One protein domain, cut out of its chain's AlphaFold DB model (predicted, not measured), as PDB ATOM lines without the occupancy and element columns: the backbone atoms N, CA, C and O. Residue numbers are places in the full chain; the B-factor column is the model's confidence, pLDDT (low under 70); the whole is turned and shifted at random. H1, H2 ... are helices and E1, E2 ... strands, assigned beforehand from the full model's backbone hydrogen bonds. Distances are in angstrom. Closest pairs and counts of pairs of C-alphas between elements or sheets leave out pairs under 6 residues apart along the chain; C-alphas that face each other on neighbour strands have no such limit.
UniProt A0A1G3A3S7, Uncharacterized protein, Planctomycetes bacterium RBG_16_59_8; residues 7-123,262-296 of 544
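AT A GLANCE: This is residues 7 to 123 and 262 to 296 of the 544 residues of an uncharacterized protein of Planctomycetes bacterium RBG_16_59_8 (UniProt A0A1G3A3S7). Two long helices, H2 and H7, lie side by side and run opposite ways; H1 folds back on H2, and short H3 packs on H2, with H5 and the first residues of H6 on H3. Residues 103 to 108 stick out, and unnamed residues 282 to 296 fold back after H7. The printed part has 152 residues with seven named helices and one named strand, ordered H1 H2 H3 H4 H5 E1 H6 H7, mostly helix. It is compact, with a radius of gyration of the C-alphas of 16.4 A, yet elongated, spanning 51 by 32 by 31 A.

HOW THE PARTS SIT: H1, residues 7 to 15, and H2, residues 27 to 54, form a helical hairpin, closest at the C-alphas of Ala 13 and Thr 32, 6.0 A apart. H3, residues 63 to 71, touches H2 at a steep tilt of 46 degrees, closest at C-alphas 44 and 69, 6.2 A. H4, residues 76 to 79, touches H1, closest at C-alphas 10 and 78, 6.7 A. H5, residues 93 to 101, touches H3, about perpendicular at 75 degrees, closest at C-alphas 67 and 98, 7.1 A. E1, residues 108 to 110, pairs with no named strand. H6, residues 111 to 123, touches H3 with residues 111 to 112 alone, closest at C-alphas 70 and 111, 5.2 A. H7, residues 262 to 281, touches H2 at a shallow tilt of 26 degrees, closest at C-alphas 49 and 263, 6.5 A, and touches H6, closest at C-alphas 119 and 266, 7.1 A. Every O i to N i+4 pair is within hydrogen-bond range in H1, H3, H5 and H6, against 22 of 24 in H2 and 12 of 16 in H7; H4 is too short for one.

IN THESE COORDINATES: H1 begins at C-alpha 7, (28.846, 33.606, 50.602). H2 measures 40.7 A, with a kink of 32 degrees near residue 34; H7 measures 30.8 A and ends at C-alpha 281, (43.957, 20.641, 30.194).

THE WHOLE: C-alphas 84 and 123, the two farthest apart, are 51.8 A apart. Residues 124 to 261 are not printed; C-alphas 123 and 262 are 7.8 A apart across the cut. The links H1 to H2 and H4 to H5 are long. Residues 81 to 89 have pLDDT under 70.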
ATOM      1  N   SER A   7      28.836  34.265  49.294       90.38
ATOM      2  CA  SER A   7      28.846  33.606  50.602       90.38
ATOM      3  C   SER A   7      28.268  32.186  50.544       90.38
ATOM      4  O   SER A   7      28.937  31.240  50.939       90.38
ATOM      5  N   SER A   8      27.086  31.994  49.943       92.56
ATOM      6  CA  SER A   8      26.479  30.657  49.823       92.56
ATOM      7  C   SER A   8      27.299  29.676  48.971       92.56
ATOM      8  O   SER A   8      27.347  28.485  49.280       92.56
ATOM      9  N   LEU A   9      27.974  30.162  47.922       93.06
ATOM     10  CA  LEU A   9      28.861  29.335  47.097       93.06
ATOM     11  C   LEU A   9      30.142  28.958  47.844       93.06
ATOM     12  O   LEU A   9      30.608  27.831  47.704       93.06
ATOM     13  N   VAL A  10      30.688  29.883  48.636       91.75
ATOM     14  CA  VAL A  10      31.854  29.631  49.487       91.75
ATOM     15  C   VAL A  10      31.514  28.575  50.533       91.75
ATOM     16  O   VAL A  10      32.208  27.569  50.597       91.75
ATOM     17  N   GLU A  11      30.405  28.720  51.262       91.25
ATOM     18  CA  GLU A  11      29.968  27.707  52.236       91.25
ATOM     19  C   GLU A  11      29.744  26.338  51.577       91.25
ATOM     20  O   GLU A  11      30.186  25.311  52.087       91.25
ATOM     21  N   SER A  12      29.121  26.303  50.394       91.31
ATOM     22  CA  SER A  12      28.956  25.058  49.636       91.31
ATOM     23  C   SER A  12      30.295  24.429  49.235       91.31
ATOM     24  O   SER A  12      30.414  23.206  49.258       91.31
ATOM     25  N   ALA A  13      31.296  25.236  48.873       90.56
ATOM     26  CA  ALA A  13      32.622  24.748  48.510       90.56
ATOM     27  C   ALA A  13      33.411  24.254  49.728       90.56
ATOM     28  O   ALA A  13      34.156  23.291  49.607       90.56
ATOM     29  N   LEU A  14      33.257  24.893  50.888       88.56
ATOM     30  CA  LEU A  14      33.906  24.466  52.128       88.56
ATOM     31  C   LEU A  14      33.314  23.148  52.636       88.56
ATOM     32  O   LEU A  14      34.062  22.231  52.966       88.56
ATOM     33  N   ASN A  15      31.986  23.024  52.614       88.69
ATOM     34  CA  ASN A  15      31.277  21.823  53.065       88.69
ATOM     35  C   ASN A  15      31.413  20.636  52.100       88.69
ATOM     36  O   ASN A  15      31.276  19.490  52.514       88.69
ATOM     37  N   GLY A  16      31.651  20.901  50.811       86.00
ATOM     38  CA  GLY A  16      31.778  19.872  49.777       86.00
ATOM     39  C   GLY A  16      33.181  19.281  49.619       86.00
ATOM     40  O   GLY A  16      33.356  18.424  48.757       86.00
ATOM     41  N   ARG A  17      34.181  19.752  50.380       87.50
ATOM     42  CA  ARG A  17      35.571  19.281  50.280       87.50
ATOM     43  C   ARG A  17      35.709  17.867  50.828       87.50
ATOM     44  O   ARG A  17      35.395  17.609  51.990       87.50
ATOM     45  N   THR A  18      36.260  16.977  50.017       83.88
ATOM     46  CA  THR A  18      36.634  15.635  50.452       83.88
ATOM     47  C   THR A  18      37.893  15.716  51.329       83.88
ATOM     48  O   THR A  18      38.898  16.293  50.899       83.88
ATOM     49  N   PRO A  19      37.897  15.149  52.551       79.25
ATOM     50  CA  PRO A  19      39.079  15.152  53.411       79.25
ATOM     51  C   PRO A  19      40.298  14.534  52.712       79.25
ATOM     52  O   PRO A  19      40.224  13.423  52.192       79.25
ATOM     53  N   GLY A  20      41.422  15.255  52.703       73.44
ATOM     54  CA  GLY A  20      42.673  14.807  52.081       73.44
ATOM     55  C   GLY A  20      42.739  14.916  50.551       73.44
ATOM     56  O   GLY A  20      43.804  14.667  49.990       73.44
ATOM     57  N   ALA A  21      41.660  15.312  49.867       78.19
ATOM     58  CA  ALA A  21      41.692  15.583  48.430       78.19
ATOM     59  C   ALA A  21      42.152  17.021  48.146       78.19
ATOM     60  O   ALA A  21      41.759  17.961  48.840       78.19
ATOM     61  N   ALA A  22      42.958  17.209  47.095       79.81
ATOM     62  CA  ALA A  22      43.303  18.545  46.617       79.81
ATOM     63  C   ALA A  22      42.047  19.211  46.013       79.81
ATOM     64  O   ALA A  22      41.479  18.645  45.067       79.81
ATOM     65  N   PRO A  23      41.608  20.386  46.516       82.81
ATOM     66  CA  PRO A  23      40.356  21.027  46.103       82.81
ATOM     67  C   PRO A  23      40.222  21.249  44.593       82.81
ATOM     68  O   PRO A  23      39.120  21.256  44.054       82.81
ATOM     69  N   GLU A  24      41.341  21.431  43.899       80.50
ATOM     70  CA  GLU A  24      41.392  21.695  42.464       80.50
ATOM     71  C   GLU A  24      41.117  20.454  41.605       80.50
ATOM     72  O   GLU A  24      40.747  20.568  40.436       80.50
ATOM     73  N   THR A  25      41.287  19.266  42.185       80.50
ATOM     74  CA  THR A  25      41.055  17.970  41.524       80.50
ATOM     75  C   THR A  25      39.871  17.206  42.115       80.50
ATOM     76  O   THR A  25      39.524  16.132  41.625       80.50
ATOM     77  N   ASP A  26      39.233  17.751  43.153       85.69
ATOM     78  CA  ASP A  26      38.134  17.098  43.853       85.69
ATOM     79  C   ASP A  26      36.868  17.057  42.984       85.69
ATOM     80  O   ASP A  26      36.213  18.072  42.714       85.69
ATOM     81  N   ALA A  27      36.490  15.846  42.570       85.44
ATOM     82  CA  ALA A  27      35.304  15.609  41.766       85.44
ATOM     83  C   ALA A  27      34.017  16.096  42.459       85.44
ATOM     84  O   ALA A  27      33.119  16.586  41.765       85.44
ATOM     85  N   ALA A  28      33.936  16.044  43.796       87.00
ATOM     86  CA  ALA A  28      32.774  16.503  44.562       87.00
ATOM     87  C   ALA A  28      32.565  18.023  44.449       87.00
ATOM     88  O   ALA A  28      31.431  18.506  44.430       87.00
ATOM     89  N   LEU A  29      33.647  18.784  44.270       89.38
ATOM     90  CA  LEU A  29      33.605  20.241  44.129       89.38
ATOM     91  C   LEU A  29      33.310  20.704  42.703       89.38
ATOM     92  O   LEU A  29      33.078  21.894  42.472       89.38
ATOM     93  N   THR A  30      33.260  19.785  41.739       89.75
ATOM     94  CA  THR A  30      33.123  20.096  40.314       89.75
ATOM     95  C   THR A  30      31.954  21.045  40.034       89.75
ATOM     96  O   THR A  30      32.107  22.025  39.301       89.75
ATOM     97  N   GLN A  31      30.762  20.819  40.578       91.62
ATOM     98  CA  GLN A  31      29.639  21.710  40.276       91.62
ATOM     99  C   GLN A  31      29.834  23.104  40.890       91.62
ATOM    100  O   GLN A  31      29.627  24.108  40.205       91.62
ATOM    101  N   THR A  32      30.276  23.175  42.144       93.12
ATOM    102  CA  THR A  32      30.466  24.431  42.878       93.12
ATOM    103  C   THR A  32      31.594  25.273  42.287       93.12
ATOM    104  O   THR A  32      31.406  26.469  42.052       93.12
ATOM    105  N   VAL A  33      32.717  24.652  41.919       92.56
ATOM    106  CA  VAL A  33      33.859  25.326  41.283       92.56
ATOM    107  C   VAL A  33      33.475  25.948  39.941       92.56
ATOM    108  O   VAL A  33      33.919  27.051  39.655       92.56
ATOM    109  N   ASN A  34      32.574  25.344  39.150       92.31
ATOM    110  CA  ASN A  34      32.084  25.993  37.916       92.31
ATOM    111  C   ASN A  34      31.349  27.295  38.177       92.31
ATOM    112  O   ASN A  34      31.393  28.224  37.371       92.31
ATOM    113  N   ARG A  35      30.583  27.322  39.265       95.06
ATOM    114  CA  ARG A  35      29.757  28.470  39.615       95.06
ATOM    115  C   ARG A  35      30.637  29.586  40.159       95.06
ATOM    116  O   ARG A  35      30.439  30.730  39.766       95.06
ATOM    117  N   LEU A  36      31.645  29.237  40.961       95.50
ATOM    118  CA  LEU A  36      32.699  30.157  41.388       95.50
ATOM    119  C   LEU A  36      33.513  30.681  40.195       95.50
ATOM    120  O   LEU A  36      33.701  31.885  40.089       95.50
ATOM    121  N   ASP A  37      33.923  29.827  39.254       95.38
ATOM    122  CA  ASP A  37      34.651  30.236  38.041       95.38
ATOM    123  C   ASP A  37      33.809  31.161  37.146       95.38
ATOM    124  O   ASP A  37      34.275  32.188  36.655       95.38
ATOM    125  N   SER A  38      32.520  30.855  36.995       95.50
ATOM    126  CA  SER A  38      31.589  31.723  36.266       95.50
ATOM    127  C   SER A  38      31.420  33.084  36.945       95.50
ATOM    128  O   SER A  38      31.329  34.101  36.256       95.50
ATOM    129  N   LEU A  39      31.386  33.113  38.281       96.19
ATOM    130  CA  LEU A  39      31.350  34.349  39.060       96.19
ATOM    131  C   LEU A  39      32.656  35.136  38.907       96.19
ATOM    132  O   LEU A  39      32.600  36.337  38.669       96.19
ATOM    133  N   TYR A  40      33.804  34.461  38.970       96.88
ATOM    134  CA  TYR A  40      35.115  35.059  38.739       96.88
ATOM    135  C   TYR A  40      35.170  35.801  37.400       96.88
ATOM    136  O   TYR A  40      35.474  36.991  37.380       96.88
ATOM    137  N   TRP A  41      34.799  35.146  36.295       96.50
ATOM    138  CA  TRP A  41      34.836  35.782  34.973       96.50
ATOM    139  C   TRP A  41      33.861  36.957  34.858       96.50
ATOM    140  O   TRP A  41      34.202  37.973  34.260       96.50
ATOM    141  N   LYS A  42      32.687  36.865  35.494       96.31
ATOM    142  CA  LYS A  42      31.733  37.980  35.561       96.31
ATOM    143  C   LYS A  42      32.312  39.187  36.310       96.31
ATOM    144  O   LYS A  42      32.107  40.325  35.888       96.31
ATOM    145  N   GLU A  43      33.021  38.953  37.411       97.12
ATOM    146  CA  GLU A  43      33.696  40.013  38.165       97.12
ATOM    147  C   GLU A  43      34.903  40.578  37.411       97.12
ATOM    148  O   GLU A  43      35.100  41.792  37.413       97.12
ATOM    149  N   ALA A  44      35.662  39.736  36.706       96.94
ATOM    150  CA  ALA A  44      36.768  40.168  35.860       96.94
ATOM    151  C   ALA A  44      36.290  41.111  34.741       96.94
ATOM    152  O   ALA A  44      36.850  42.198  34.581       96.94
ATOM    153  N   ASP A  45      35.205  40.748  34.043       96.50
ATOM    154  CA  ASP A  45      34.557  41.598  33.035       96.50
ATOM    155  C   ASP A  45      34.112  42.938  33.641       96.50
ATOM    156  O   ASP A  45      34.396  44.012  33.101       96.50
ATOM    157  N   ARG A  46      33.450  42.893  34.806       96.94
ATOM    158  CA  ARG A  46      32.977  44.092  35.514       96.94
ATOM    159  C   ARG A  46      34.129  45.027  35.883       96.94
ATOM    160  O   ARG A  46      34.010  46.234  35.679       96.94
ATOM    161  N   ILE A  47      35.218  44.486  36.430       97.19
ATOM    162  CA  ILE A  47      36.393  45.257  36.850       97.19
ATOM    163  C   ILE A  47      37.077  45.890  35.640       97.19
ATOM    164  O   ILE A  47      37.343  47.090  35.666       97.19
ATOM    165  N   ALA A  48      37.329  45.125  34.575       95.00
ATOM    166  CA  ALA A  48      38.006  45.635  33.385       95.00
ATOM    167  C   ALA A  48      37.236  46.798  32.738       95.00
ATOM    168  O   ALA A  48      37.831  47.827  32.419       95.00
ATOM    169  N   LEU A  49      35.911  46.672  32.613       94.12
ATOM    170  CA  LEU A  49      35.056  47.728  32.064       94.12
ATOM    171  C   LEU A  49      34.924  48.943  32.994       94.12
ATOM    172  O   LEU A  49      34.742  50.059  32.516       94.12
ATOM    173  N   ALA A  50      34.983  48.755  34.314       95.31
ATOM    174  CA  ALA A  50      34.986  49.872  35.259       95.31
ATOM    175  C   ALA A  50      36.296  50.672  35.166       95.31
ATOM    176  O   ALA A  50      36.257  51.891  35.023       95.31
ATOM    177  N   VAL A  51      37.438  49.978  35.158       95.44
ATOM    178  CA  VAL A  51      38.770  50.597  35.050       95.44
ATOM    179  C   VAL A  51      38.944  51.331  33.716       95.44
ATOM    180  O   VAL A  51      39.488  52.432  33.692       95.44
ATOM    181  N   GLU A  52      38.438  50.776  32.609       94.25
ATOM    182  CA  GLU A  52      38.457  51.456  31.304       94.25
ATOM    183  C   GLU A  52      37.698  52.788  31.323       94.25
ATOM    184  O   GLU A  52      38.165  53.778  30.757       94.25
ATOM    185  N   LYS A  53      36.552  52.843  32.012       91.12
ATOM    186  CA  LYS A  53      35.755  54.072  32.141       91.12
ATOM    187  C   LYS A  53      36.437  55.130  33.001       91.12
ATOM    188  O   LYS A  53      36.255  56.318  32.745       91.12
ATOM    189  N   GLU A  54      37.202  54.713  34.007       90.88
ATOM    190  CA  GLU A  54      37.989  55.617  34.851       90.88
ATOM    191  C   GLU A  54      39.189  56.201  34.094       90.88
ATOM    192  O   GLU A  54      39.533  57.371  34.279       90.88
ATOM    193  N   SER A  55      39.828  55.411  33.223       85.06
ATOM    194  CA  SER A  55      40.979  55.856  32.439       85.06
ATOM    195  C   SER A  55      40.979  55.266  31.026       85.06
ATOM    196  O   SER A  55      41.415  54.143  30.784       85.06
ATOM    197  N   ALA A  56      40.549  56.082  30.059       82.25
ATOM    198  CA  ALA A  56      40.434  55.672  28.659       82.25
ATOM    199  C   ALA A  56      41.779  55.274  28.019       82.25
ATOM    200  O   ALA A  56      41.800  54.425  27.127       82.25
ATOM    201  N   ASP A  57      42.890  55.863  28.470       78.06
ATOM    202  CA  ASP A  57      44.204  55.708  27.831       78.06
ATOM    203  C   ASP A  57      45.057  54.579  28.440       78.06
ATOM    204  O   ASP A  57      46.053  54.162  27.843       78.06
ATOM    205  N   ARG A  58      44.707  54.078  29.634       86.62
ATOM    206  CA  ARG A  58      45.478  53.042  30.342       86.62
ATOM    207  C   ARG A  58      44.630  52.287  31.357       86.62
ATOM    208  O   ARG A  58      43.839  52.885  32.069       86.62
ATOM    209  N   LEU A  59      44.886  50.991  31.514       93.12
ATOM    210  CA  LEU A  59      44.262  50.200  32.575       93.12
ATOM    211  C   LEU A  59      45.173  50.173  33.801       93.12
ATOM    212  O   LEU A  59      46.298  49.677  33.733       93.12
ATOM    213  N   ILE A  60      44.691  50.715  34.918       94.44
ATOM    214  CA  ILE A  60      45.382  50.668  36.208       94.44
ATOM    215  C   ILE A  60      44.477  49.955  37.198       94.44
ATOM    216  O   ILE A  60      43.416  50.455  37.549       94.44
ATOM    217  N   PHE A  61      44.930  48.797  37.664       96.44
ATOM    218  CA  PHE A  61      44.188  47.981  38.613       96.44
ATOM    219  C   PHE A  61      44.665  48.238  40.046       96.44
ATOM    220  O   PHE A  61      45.871  48.307  40.309       96.44
ATOM    221  N   SER A  62      43.722  48.349  40.984       96.94
ATOM    222  CA  SER A  62      44.007  48.426  42.419       96.94
ATOM    223  C   SER A  62      44.574  47.105  42.955       96.94
ATOM    224  O   SER A  62      44.485  46.060  42.308       96.94
ATOM    225  N   LYS A  63      45.137  47.121  44.169       97.00
ATOM    226  CA  LYS A  63      45.675  45.908  44.814       97.00
ATOM    227  C   LYS A  63      44.602  44.820  44.950       97.00
ATOM    228  O   LYS A  63      44.865  43.654  44.682       97.00
ATOM    229  N   GLU A  64      43.390  45.216  45.314       95.50
ATOM    230  CA  GLU A  64      42.211  44.361  45.479       95.50
ATOM    231  C   GLU A  64      41.776  43.754  44.145       95.50
ATOM    232  O   GLU A  64      41.545  42.551  44.053       95.50
ATOM    233  N   GLN A  65      41.715  44.575  43.096       97.31
ATOM    234  CA  GLN A  65      41.373  44.113  41.753       97.31
ATOM    235  C   GLN A  65      42.411  43.120  41.229       97.31
ATOM    236  O   GLN A  65      42.037  42.134  40.607       97.31
ATOM    237  N   ARG A  66      43.700  43.338  41.513       97.56
ATOM    238  CA  ARG A  66      44.775  42.412  41.131       97.56
ATOM    239  C   ARG A  66      44.731  41.095  41.898       97.56
ATOM    240  O   ARG A  66      44.973  40.060  41.299       97.56
ATOM    241  N   LEU A  67      44.385  41.096  43.185       96.44
ATOM    242  CA  LEU A  67      44.188  39.847  43.935       96.44
ATOM    243  C   LEU A  67      43.104  38.969  43.304       96.44
ATOM    244  O   LEU A  67      43.279  37.756  43.200       96.44
ATOM    245  N   LEU A  68      42.019  39.585  42.831       96.81
ATOM    246  CA  LEU A  68      41.008  38.871  42.063       96.81
ATOM    247  C   LEU A  68      41.568  38.472  40.694       96.81
ATOM    248  O   LEU A  68      41.732  37.289  40.451       96.81
ATOM    249  N   LEU A  69      41.913  39.427  39.827       97.44
ATOM    250  CA  LEU A  69      42.275  39.175  38.424       97.44
ATOM    251  C   LEU A  69      43.521  38.307  38.239       97.44
ATOM    252  O   LEU A  69      43.547  37.467  37.353       97.44
ATOM    253  N   ASP A  70      44.578  38.534  39.010       97.19
ATOM    254  CA  ASP A  70      45.847  37.841  38.799       97.19
ATOM    255  C   ASP A  70      45.896  36.518  39.543       97.19
ATOM    256  O   ASP A  70      46.492  35.573  39.038       97.19
ATOM    257  N   ALA A  71      45.291  36.454  40.733       95.06
ATOM    258  CA  ALA A  71      45.407  35.298  41.610       95.06
ATOM    259  C   ALA A  71      44.131  34.474  41.760       95.06
ATOM    260  O   ALA A  71      44.198  33.397  42.336       95.06
ATOM    261  N   GLY A  72      42.982  34.933  41.264       95.50
ATOM    262  CA  GLY A  72      41.725  34.202  41.403       95.50
ATOM    263  C   GLY A  72      41.129  34.237  42.810       95.50
ATOM    264  O   GLY A  72      40.313  33.376  43.149       95.50
ATOM    265  N   LEU A  73      41.547  35.184  43.659       94.94
ATOM    266  CA  LEU A  73      41.122  35.254  45.057       94.94
ATOM    267  C   LEU A  73      39.724  35.885  45.173       94.94
ATOM    268  O   LEU A  73      39.586  37.107  45.202       94.94
ATOM    269  N   LEU A  74      38.689  35.042  45.246       94.25
ATOM    270  CA  LEU A  74      37.303  35.475  45.492       94.25
ATOM    271  C   LEU A  74      36.988  35.651  46.985       94.25
ATOM    272  O   LEU A  74      36.316  36.606  47.363       94.25
ATOM    273  N   ASP A  75      37.448  34.718  47.820       92.06
ATOM    274  CA  ASP A  75      37.263  34.708  49.275       92.06
ATOM    275  C   ASP A  75      38.439  33.939  49.896       92.06
ATOM    276  O   ASP A  75      38.765  32.838  49.448       92.06
ATOM    277  N   GLU A  76      39.094  34.512  50.906       88.56
ATOM    278  CA  GLU A  76      40.270  33.913  51.559       88.56
ATOM    279  C   GLU A  76      39.951  32.579  52.241       88.56
ATOM    280  O   GLU A  76      40.817  31.712  52.336       88.56
ATOM    281  N   ARG A  77      38.701  32.354  52.656       87.62
ATOM    282  CA  ARG A  77      38.299  31.091  53.288       87.62
ATOM    283  C   ARG A  77      38.423  29.912  52.330       87.62
ATOM    284  O   ARG A  77      38.669  28.795  52.772       87.62
ATOM    285  N   LEU A  78      38.321  30.154  51.020       88.75
ATOM    286  CA  LEU A  78      38.502  29.119  50.005       88.75
ATOM    287  C   LEU A  78      39.932  28.576  49.955       88.75
ATOM    288  O   LEU A  78      40.121  27.532  49.350       88.75
ATOM    289  N   THR A  79      40.939  29.209  50.553       86.38
ATOM    290  CA  THR A  79      42.321  28.698  50.489       86.38
ATOM    291  C   THR A  79      42.703  27.804  51.672       86.38
ATOM    292  O   THR A  79      43.792  27.230  51.668       86.38
ATOM    293  N   ILE A  80      41.804  27.628  52.650       73.94
ATOM    294  CA  ILE A  80      42.008  26.787  53.839       73.94
ATOM    295  C   ILE A  80      41.926  25.303  53.454       73.94
ATOM    296  O   ILE A  80      40.917  24.857  52.913       73.94
ATOM    297  N   LEU A  81      42.954  24.506  53.752       63.06
ATOM    298  CA  LEU A  81      42.907  23.055  53.527       63.06
ATOM    299  C   LEU A  81      41.889  22.394  54.478       63.06
ATOM    300  O   LEU A  81      41.834  22.713  55.660       63.06
ATOM    301  N   SER A  82      41.101  21.439  53.979       53.53
ATOM    302  CA  SER A  82      40.063  20.745  54.767       53.53
ATOM    303  C   SER A  82      40.573  19.592  55.633       53.53
ATOM    304  O   SER A  82      39.774  18.833  56.181       53.53
ATOM    305  N   SER A  83      41.887  19.415  55.755       54.44
ATOM    306  CA  SER A  83      42.454  18.334  56.561       54.44
ATOM    307  C   SER A  83      42.435  18.693  58.055       54.44
ATOM    308  O   SER A  83      42.753  19.828  58.409       54.44
ATOM    309  N   PRO A  84      42.121  17.751  58.967       43.16
ATOM    310  CA  PRO A  84      42.294  17.972  60.401       43.16
ATOM    311  C   PRO A  84      43.762  18.312  60.703       43.16
ATOM    312  O   PRO A  84      44.648  17.520  60.393       43.16
ATOM    313  N   GLY A  85      44.022  19.496  61.266       52.88
ATOM    314  CA  GLY A  85      45.383  20.002  61.507       52.88
ATOM    315  C   GLY A  85      46.002  20.789  60.346       52.88
ATOM    316  O   GLY A  85      47.168  21.164  60.432       52.88
ATOM    317  N   ALA A  86      45.246  21.060  59.279       55.44
ATOM    318  CA  ALA A  86      45.656  21.977  58.224       55.44
ATOM    319  C   ALA A  86      45.979  23.370  58.782       55.44
ATOM    320  O   ALA A  86      45.158  23.976  59.475       55.44
ATOM    321  N   GLU A  87      47.153  23.893  58.434       56.56
ATOM    322  CA  GLU A  87      47.502  25.274  58.743       56.56
ATOM    323  C   GLU A  87      46.533  26.218  58.022       56.56
ATOM    324  O   GLU A  87      46.342  26.149  56.803       56.56
ATOM    325  N   ALA A  88      45.903  27.108  58.790       61.91
ATOM    326  CA  ALA A  88      45.222  28.253  58.209       61.91
ATOM    327  C   ALA A  88      46.239  29.070  57.388       61.91
ATOM    328  O   ALA A  88      47.420  29.106  57.751       61.91
ATOM    329  N   PRO A  89      45.806  29.760  56.315       66.06
ATOM    330  CA  PRO A  89      46.663  30.712  55.632       66.06
ATOM    331  C   PRO A  89      47.296  31.643  56.672       66.06
ATOM    332  O   PRO A  89      46.591  32.089  57.587       66.06
ATOM    333  N   PRO A  90      48.599  31.958  56.564       70.25
ATOM    334  CA  PRO A  90      49.228  32.898  57.478       70.25
ATOM    335  C   PRO A  90      48.407  34.187  57.545       70.25
ATOM    336  O   PRO A  90      47.863  34.621  56.528       70.25
ATOM    337  N   ALA A  91      48.383  34.872  58.692       73.56
ATOM    338  CA  ALA A  91      47.732  36.187  58.808       73.56
ATOM    339  C   ALA A  91      48.242  37.200  57.755       73.56
ATOM    340  O   ALA A  91      47.598  38.198  57.444       73.56
ATOM    341  N   THR A  92      49.414  36.926  57.179       81.25
ATOM    342  CA  THR A  92      50.082  37.694  56.132       81.25
ATOM    343  C   THR A  92      49.852  37.152  54.716       81.25
ATOM    344  O   THR A  92      50.467  37.676  53.790       81.25
ATOM    345  N   PHE A  93      48.982  36.158  54.500       85.88
ATOM    346  CA  PHE A  93      48.794  35.496  53.202       85.88
ATOM    347  C   PHE A  93      48.504  36.491  52.078       85.88
ATOM    348  O   PHE A  93      49.216  36.534  51.075       85.88
ATOM    349  N   ARG A  94      47.519  37.371  52.280       90.44
ATOM    350  CA  ARG A  94      47.174  38.410  51.305       90.44
ATOM    351  C   ARG A  94      48.346  39.349  51.013       90.44
ATOM    352  O   ARG A  94      48.563  39.738  49.867       90.44
ATOM    353  N   ALA A  95      49.122  39.704  52.037       90.56
ATOM    354  CA  ALA A  95      50.300  40.550  51.880       90.56
ATOM    355  C   ALA A  95      51.439  39.828  51.136       90.56
ATOM    356  O   ALA A  95      52.133  40.455  50.334       90.56
ATOM    357  N   ALA A  96      51.616  38.525  51.366       89.00
ATOM    358  CA  ALA A  96      52.569  37.686  50.646       89.00
ATOM    359  C   ALA A  96      52.183  37.561  49.166       89.00
ATOM    360  O   ALA A  96      53.010  37.830  48.298       89.00
ATOM    361  N   LEU A  97      50.907  37.296  48.876       91.38
ATOM    362  CA  LEU A  97      50.391  37.213  47.511       91.38
ATOM    363  C   LEU A  97      50.559  38.542  46.762       91.38
ATOM    364  O   LEU A  97      51.040  38.566  45.635       91.38
ATOM    365  N   LEU A  98      50.267  39.678  47.401       94.31
ATOM    366  CA  LEU A  98      50.560  40.988  46.812       94.31
ATOM    367  C   LEU A  98      52.058  41.185  46.548       94.31
ATOM    368  O   LEU A  98      52.422  41.755  45.523       94.31
ATOM    369  N   ARG A  99      52.941  40.721  47.434       92.81
ATOM    370  CA  ARG A  99      54.390  40.811  47.209       92.81
ATOM    371  C   ARG A  99      54.812  40.018  45.970       92.81
ATOM    372  O   ARG A  99      55.574  40.548  45.167       92.81
ATOM    373  N   GLU A 100      54.274  38.813  45.790       91.94
ATOM    374  CA  GLU A 100      54.482  37.986  44.591       91.94
ATOM    375  C   GLU A 100      53.986  38.711  43.327       91.94
ATOM    376  O   GLU A 100      54.741  38.899  42.372       91.94
ATOM    377  N   LEU A 101      52.747  39.221  43.346       93.94
ATOM    378  CA  LEU A 101      52.119  39.896  42.201       93.94
ATOM    379  C   LEU A 101      52.841  41.180  41.759       93.94
ATOM    380  O   LEU A 101      52.724  41.603  40.601       93.94
ATOM    381  N   TYR A 102      53.557  41.836  42.670       93.50
ATOM    382  CA  TYR A 102      54.314  43.064  42.410       93.50
ATOM    383  C   TYR A 102      55.821  42.830  42.237       93.50
ATOM    384  O   TYR A 102      56.561  43.802  42.058       93.50
ATOM    385  N   ALA A 103      56.278  41.574  42.228       91.19
ATOM    386  CA  ALA A 103      57.650  41.252  41.862       91.19
ATOM    387  C   ALA A 103      57.976  41.800  40.459       91.19
ATOM    388  O   ALA A 103      57.152  41.774  39.532       91.19
ATOM    389  N   LYS A 104      59.188  42.340  40.309       88.94
ATOM    390  CA  LYS A 104      59.673  42.862  39.032       88.94
ATOM    391  C   LYS A 104      60.297  41.723  38.241       88.94
ATOM    392  O   LYS A 104      61.268  41.140  38.691       88.94
ATOM    393  N   GLU A 105      59.735  41.465  37.071       85.19
ATOM    394  CA  GLU A 105      60.334  40.648  36.021       85.19
ATOM    395  C   GLU A 105      59.724  41.141  34.705       85.19
ATOM    396  O   GLU A 105      58.496  41.090  34.569       85.19
ATOM    397  N   PRO A 106      60.510  41.730  33.789       75.31
ATOM    398  CA  PRO A 106      59.971  42.391  32.601       75.31
ATOM    399  C   PRO A 106      59.367  41.413  31.588       75.31
ATOM    400  O   PRO A 106      58.454  41.786  30.856       75.31
ATOM    401  N   THR A 107      59.858  40.173  31.544       79.12
ATOM    402  CA  THR A 107      59.426  39.169  30.558       79.12
ATOM    403  C   THR A 107      58.156  38.420  30.971       79.12
ATOM    404  O   THR A 107      57.437  37.905  30.112       79.12
ATOM    405  N   ALA A 108      57.844  38.410  32.273       93.25
ATOM    406  CA  ALA A 108      56.702  37.717  32.853       93.25
ATOM    407  C   ALA A 108      55.651  38.695  33.392       93.25
ATOM    408  O   ALA A 108      55.901  39.496  34.297       93.25
ATOM    409  N   LEU A 109      54.436  38.592  32.863       95.62
ATOM    410  CA  LEU A 109      53.288  39.422  33.206       95.62
ATOM    411  C   LEU A 109      52.219  38.574  33.893       95.62
ATOM    412  O   LEU A 109      51.930  37.460  33.469       95.62
ATOM    413  N   TYR A 110      51.597  39.125  34.933       97.38
ATOM    414  CA  TYR A 110      50.321  38.591  35.410       97.38
ATOM    415  C   TYR A 110      49.170  39.087  34.527       97.38
ATOM    416  O   TYR A 110      49.337  40.033  33.752       97.38
ATOM    417  N   PHE A 111      47.998  38.465  34.640       97.06
ATOM    418  CA  PHE A 111      46.866  38.702  33.744       97.06
ATOM    419  C   PHE A 111      46.446  40.172  33.619       97.06
ATOM    420  O   PHE A 111      46.287  40.668  32.502       97.06
ATOM    421  N   SER A 112      46.362  40.905  34.727       96.94
ATOM    422  CA  SER A 112      46.027  42.328  34.750       96.94
ATOM    423  C   SER A 112      47.078  43.177  34.027       96.94
ATOM    424  O   SER A 112      46.746  44.172  33.389       96.94
ATOM    425  N   GLN A 113      48.357  42.803  34.121       95.81
ATOM    426  CA  GLN A 113      49.459  43.496  33.444       95.81
ATOM    427  C   GLN A 113      49.453  43.186  31.949       95.81
ATOM    428  O   GLN A 113      49.592  44.089  31.130       95.81
ATOM    429  N   TRP A 114      49.238  41.919  31.599       95.56
ATOM    430  CA  TRP A 114      49.160  41.468  30.217       95.56
ATOM    431  C   TRP A 114      47.992  42.130  29.482       95.56
ATOM    432  O   TRP A 114      48.196  42.693  28.408       95.56
ATOM    433  N   ILE A 115      46.789  42.172  30.070       95.69
ATOM    434  CA  ILE A 115      45.646  42.842  29.431       95.69
ATOM    435  C   ILE A 115      45.831  44.361  29.353       95.69
ATOM    436  O   ILE A 115      45.442  44.964  28.355       95.69
ATOM    437  N   ALA A 116      46.470  44.983  30.352       93.88
ATOM    438  CA  ALA A 116      46.810  46.403  30.309       93.88
ATOM    439  C   ALA A 116      47.781  46.721  29.165       93.88
ATOM    440  O   ALA A 116      47.561  47.688  28.436       93.88
ATOM    441  N   GLU A 117      48.805  45.885  28.962       89.06
ATOM    442  CA  GLU A 117      49.690  45.975  27.801       89.06
ATOM    443  C   GLU A 117      48.875  45.837  26.511       89.06
ATOM    444  O   GLU A 117      48.881  46.748  25.688       89.06
ATOM    445  N   ARG A 118      48.083  44.770  26.347       88.94
ATOM    446  CA  ARG A 118      47.258  44.547  25.141       88.94
ATOM    447  C   ARG A 118      46.311  45.706  24.832       88.94
ATOM    448  O   ARG A 118      46.213  46.118  23.678       88.94
ATOM    449  N   TYR A 119      45.648  46.248  25.847       89.94
ATOM    450  CA  TYR A 119      44.795  47.423  25.717       89.94
ATOM    451  C   TYR A 119      45.588  48.645  25.267       89.94
ATOM    452  O   TYR A 119      45.194  49.334  24.329       89.94
ATOM    453  N   ARG A 120      46.762  48.868  25.860       83.25
ATOM    454  CA  ARG A 120      47.670  49.938  25.449       83.25
ATOM    455  C   ARG A 120      48.079  49.783  23.986       83.25
ATOM    456  O   ARG A 120      48.062  50.773  23.266       83.25
ATOM    457  N   TRP A 121      48.376  48.569  23.521       78.62
ATOM    458  CA  TRP A 121      48.607  48.292  22.100       78.62
ATOM    459  C   TRP A 121      47.372  48.670  21.267       78.62
ATOM    460  O   TRP A 121      47.471  49.471  20.345       78.62
ATOM    461  N   PHE A 122      46.184  48.195  21.624       84.00
ATOM    462  CA  PHE A 122      44.957  48.521  20.894       84.00
ATOM    463  C   PHE A 122      44.712  50.030  20.723       84.00
ATOM    464  O   PHE A 122      44.457  50.477  19.604       84.00
ATOM    465  N   ILE A 123      44.865  50.822  21.789       78.69
ATOM    466  CA  ILE A 123      44.698  52.285  21.734       78.69
ATOM    467  C   ILE A 123      45.691  52.945  20.770       78.69
ATOM    468  O   ILE A 123      45.356  53.942  20.134       78.69
ATOM    469  N   ARG A 262      36.680  50.433  22.551       91.25
ATOM    470  CA  ARG A 262      37.510  50.076  23.716       91.25
ATOM    471  C   ARG A 262      36.869  48.990  24.576       91.25
ATOM    472  O   ARG A 262      37.535  48.016  24.925       91.25
ATOM    473  N   SER A 263      35.577  49.131  24.872       92.69
ATOM    474  CA  SER A 263      34.805  48.117  25.599       92.69
ATOM    475  C   SER A 263      34.713  46.797  24.822       92.69
ATOM    476  O   SER A 263      34.934  45.732  25.401       92.69
ATOM    477  N   ASP A 264      34.444  46.859  23.515       93.31
ATOM    478  CA  ASP A 264      34.337  45.688  22.636       93.31
ATOM    479  C   ASP A 264      35.681  44.950  22.536       93.31
ATOM    480  O   ASP A 264      35.721  43.719  22.623       93.31
ATOM    481  N   PHE A 265      36.791  45.690  22.426       92.56
ATOM    482  CA  PHE A 265      38.135  45.117  22.465       92.56
ATOM    483  C   PHE A 265      38.390  44.372  23.782       92.56
ATOM    484  O   PHE A 265      38.769  43.201  23.754       92.56
ATOM    485  N   LEU A 266      38.143  45.009  24.933       94.56
ATOM    486  CA  LEU A 266      38.386  44.388  26.241       94.56
ATOM    487  C   LEU A 266      37.552  43.127  26.455       94.56
ATOM    488  O   LEU A 266      38.086  42.101  26.878       94.56
ATOM    489  N   ALA A 267      36.263  43.179  26.122       95.12
ATOM    490  CA  ALA A 267      35.387  42.016  26.198       95.12
ATOM    491  C   ALA A 267      35.873  40.880  25.277       95.12
ATOM    492  O   ALA A 267      35.835  39.708  25.656       95.12
ATOM    493  N   GLY A 268      36.368  41.224  24.084       95.12
ATOM    494  CA  GLY A 268      36.986  40.280  23.153       95.12
ATOM    495  C   GLY A 268      38.225  39.596  23.735       95.12
ATOM    496  O   GLY A 268      38.324  38.369  23.675       95.12
ATOM    497  N   GLU A 269      39.130  40.360  24.347       94.25
ATOM    498  CA  GLU A 269      40.351  39.848  24.984       94.25
ATOM    499  C   GLU A 269      40.056  38.916  26.163       94.25
ATOM    500  O   GLU A 269      40.613  37.819  26.242       94.25
ATOM    501  N   LEU A 270      39.148  39.310  27.059       95.62
ATOM    502  CA  LEU A 270      38.760  38.489  28.210       95.62
ATOM    503  C   LEU A 270      38.113  37.175  27.762       95.62
ATOM    504  O   LEU A 270      38.467  36.099  28.253       95.62
ATOM    505  N   LYS A 271      37.218  37.241  26.769       96.06
ATOM    506  CA  LYS A 271      36.590  36.057  26.172       96.06
ATOM    507  C   LYS A 271      37.619  35.140  25.511       96.06
ATOM    508  O   LYS A 271      37.527  33.921  25.674       96.06
ATOM    509  N   LEU A 272      38.579  35.710  24.780       93.75
ATOM    510  CA  LEU A 272      39.667  34.967  24.148       93.75
ATOM    511  C   LEU A 272      40.470  34.212  25.205       93.75
ATOM    512  O   LEU A 272      40.546  32.987  25.127       93.75
ATOM    513  N   VAL A 273      40.993  34.909  26.218       94.81
ATOM    514  CA  VAL A 273      41.790  34.282  27.282       94.81
ATOM    515  C   VAL A 273      40.993  33.173  27.952       94.81
ATOM    516  O   VAL A 273      41.452  32.034  27.968       94.81
ATOM    517  N   ARG A 274      39.756  33.445  28.384       95.25
ATOM    518  CA  ARG A 274      38.868  32.432  28.978       95.25
ATOM    519  C   ARG A 274      38.713  31.185  28.102       95.25
ATOM    520  O   ARG A 274      38.660  30.072  28.622       95.25
ATOM    521  N   SER A 275      38.617  31.352  26.783       94.62
ATOM    522  CA  SER A 275      38.507  30.226  25.850       94.62
ATOM    523  C   SER A 275      39.816  29.443  25.707       94.62
ATOM    524  O   SER A 275      39.782  28.212  25.686       94.62
ATOM    525  N   LEU A 276      40.954  30.142  25.683       94.88
ATOM    526  CA  LEU A 276      42.285  29.562  25.515       94.88
ATOM    527  C   LEU A 276      42.738  28.763  26.732       94.88
ATOM    528  O   LEU A 276      43.410  27.754  26.558       94.88
ATOM    529  N   LEU A 277      42.337  29.148  27.950       94.94
ATOM    530  CA  LEU A 277      42.725  28.418  29.166       94.94
ATOM    531  C   LEU A 277      42.341  26.933  29.122       94.94
ATOM    532  O   LEU A 277      43.022  26.108  29.723       94.94
ATOM    533  N   ARG A 278      41.322  26.567  28.333       92.81
ATOM    534  CA  ARG A 278      40.944  25.166  28.092       92.81
ATOM    535  C   ARG A 278      42.066  24.336  27.475       92.81
ATOM    536  O   ARG A 278      42.095  23.137  27.699       92.81
ATOM    537  N   LEU A 279      42.988  24.942  26.726       93.38
ATOM    538  CA  LEU A 279      44.151  24.245  26.167       93.38
ATOM    539  C   LEU A 279      45.090  23.732  27.267       93.38
ATOM    540  O   LEU A 279      45.762  22.717  27.072       93.38
ATOM    541  N   GLY A 280      45.073  24.372  28.439       92.81
ATOM    542  CA  GLY A 280      45.830  23.971  29.619       92.81
ATOM    543  C   GLY A 280      45.349  22.681  30.294       92.81
ATOM    544  O   GLY A 280      45.932  22.280  31.300       92.81
ATOM    545  N   THR A 281      44.311  22.010  29.776       91.69
ATOM    546  CA  THR A 281      43.957  20.641  30.194       91.69
ATOM    547  C   THR A 281      44.818  19.570  29.521       91.69
ATOM    548  O   THR A 281      44.895  18.432  29.989       91.69
ATOM    549  N   THR A 282      45.474  19.910  28.410       87.38
ATOM    550  CA  THR A 282      46.192  18.939  27.579       87.38
ATOM    551  C   THR A 282      47.386  18.361  28.338       87.38
ATOM    552  O   THR A 282      48.356  19.058  28.607       87.38
ATOM    553  N   GLY A 283      47.325  17.071  28.683       81.25
ATOM    554  CA  GLY A 283      48.388  16.390  29.438       81.25
ATOM    555  C   GLY A 283      48.414  16.695  30.943       81.25
ATOM    556  O   GLY A 283      49.287  16.175  31.646       81.25
ATOM    557  N   SER A 284      47.456  17.484  31.445       83.75
ATOM    558  CA  SER A 284      47.355  17.870  32.860       83.75
ATOM    559  C   SER A 284      46.598  16.856  33.724       83.75
ATOM    560  O   SER A 284      46.681  16.903  34.946       83.75
ATOM    561  N   GLY A 285      45.844  15.944  33.099       84.56
ATOM    562  CA  GLY A 285      44.946  15.014  33.793       84.56
ATOM    563  C   GLY A 285      43.618  15.641  34.234       84.56
ATOM    564  O   GLY A 285      42.760  14.938  34.762       84.56
ATOM    565  N   LEU A 286      43.413  16.939  33.989       86.19
ATOM    566  CA  LEU A 286      42.165  17.630  34.302       86.19
ATOM    567  C   LEU A 286      41.147  17.498  33.170       86.19
ATOM    568  O   LEU A 286      41.481  17.583  31.989       86.19
ATOM    569  N   THR A 287      39.870  17.415  33.533       84.62
ATOM    570  CA  THR A 287      38.762  17.536  32.571       84.62
ATOM    571  C   THR A 287      38.538  18.984  32.128       84.62
ATOM    572  O   THR A 287      38.029  19.231  31.035       84.62
ATOM    573  N   ARG A 288      38.922  19.954  32.966       86.88
ATOM    574  CA  ARG A 288      38.812  21.395  32.711       86.88
ATOM    575  C   ARG A 288      39.744  22.196  33.619       86.88
ATOM    576  O   ARG A 288      40.143  21.722  34.676       86.88
ATOM    577  N   THR A 289      39.991  23.442  33.244       92.50
ATOM    578  CA  THR A 289      40.663  24.436  34.085       92.50
ATOM    579  C   THR A 289      39.637  25.295  34.832       92.50
ATOM    580  O   THR A 289      38.475  25.382  34.426       92.50
ATOM    581  N   HIS A 290      40.062  25.960  35.904       93.94
ATOM    582  CA  HIS A 290      39.304  27.018  36.578       93.94
ATOM    583  C   HIS A 290      40.248  28.121  37.043       93.94
ATOM    584  O   HIS A 290      41.432  27.858  37.262       93.94
ATOM    585  N   SER A 291      39.712  29.326  37.221       95.50
ATOM    586  CA  SER A 291      40.480  30.521  37.570       95.50
ATOM    587  C   SER A 291      40.417  30.932  39.033       95.50
ATOM    588  O   SER A 291      41.016  31.928  39.415       95.50
ATOM    589  N   VAL A 292      39.710  30.167  39.861       94.69
ATOM    590  CA  VAL A 292      39.544  30.458  41.289       94.69
ATOM    591  C   VAL A 292      40.657  29.808  42.104       94.69
ATOM    592  O   VAL A 292      40.973  28.637  41.885       94.69
ATOM    593  N   LEU A 293      41.208  30.551  43.065       92.69
ATOM    594  CA  LEU A 293      42.193  30.054  44.023       92.69
ATOM    595  C   LEU A 293      41.504  29.254  45.126       92.69
ATOM    596  O   LEU A 293      40.721  29.804  45.902       92.69
ATOM    597  N   LEU A 294      41.789  27.955  45.190       90.31
ATOM    598  CA  LEU A 294      41.141  27.026  46.123       90.31
ATOM    599  C   LEU A 294      42.096  26.455  47.181       90.31
ATOM    600  O   LEU A 294      41.666  25.697  48.052       90.31
ATOM    601  N   SER A 295      43.377  26.818  47.129       83.31
ATOM    602  CA  SER A 295      44.375  26.384  48.100       83.31
ATOM    603  C   SER A 295      45.561  27.343  48.187       83.31
ATOM    604  O   SER A 295      45.720  28.252  47.369       83.31
ATOM    605  N   PHE A 296      46.409  27.120  49.192       78.12
ATOM    606  CA  PHE A 296      47.662  27.842  49.400       78.12
ATOM    607  C   PHE A 296      48.899  27.143  48.783       78.12
ATOM    608  O   PHE A 296      50.025  27.553  49.063       78.12
TER     609      PHE A 296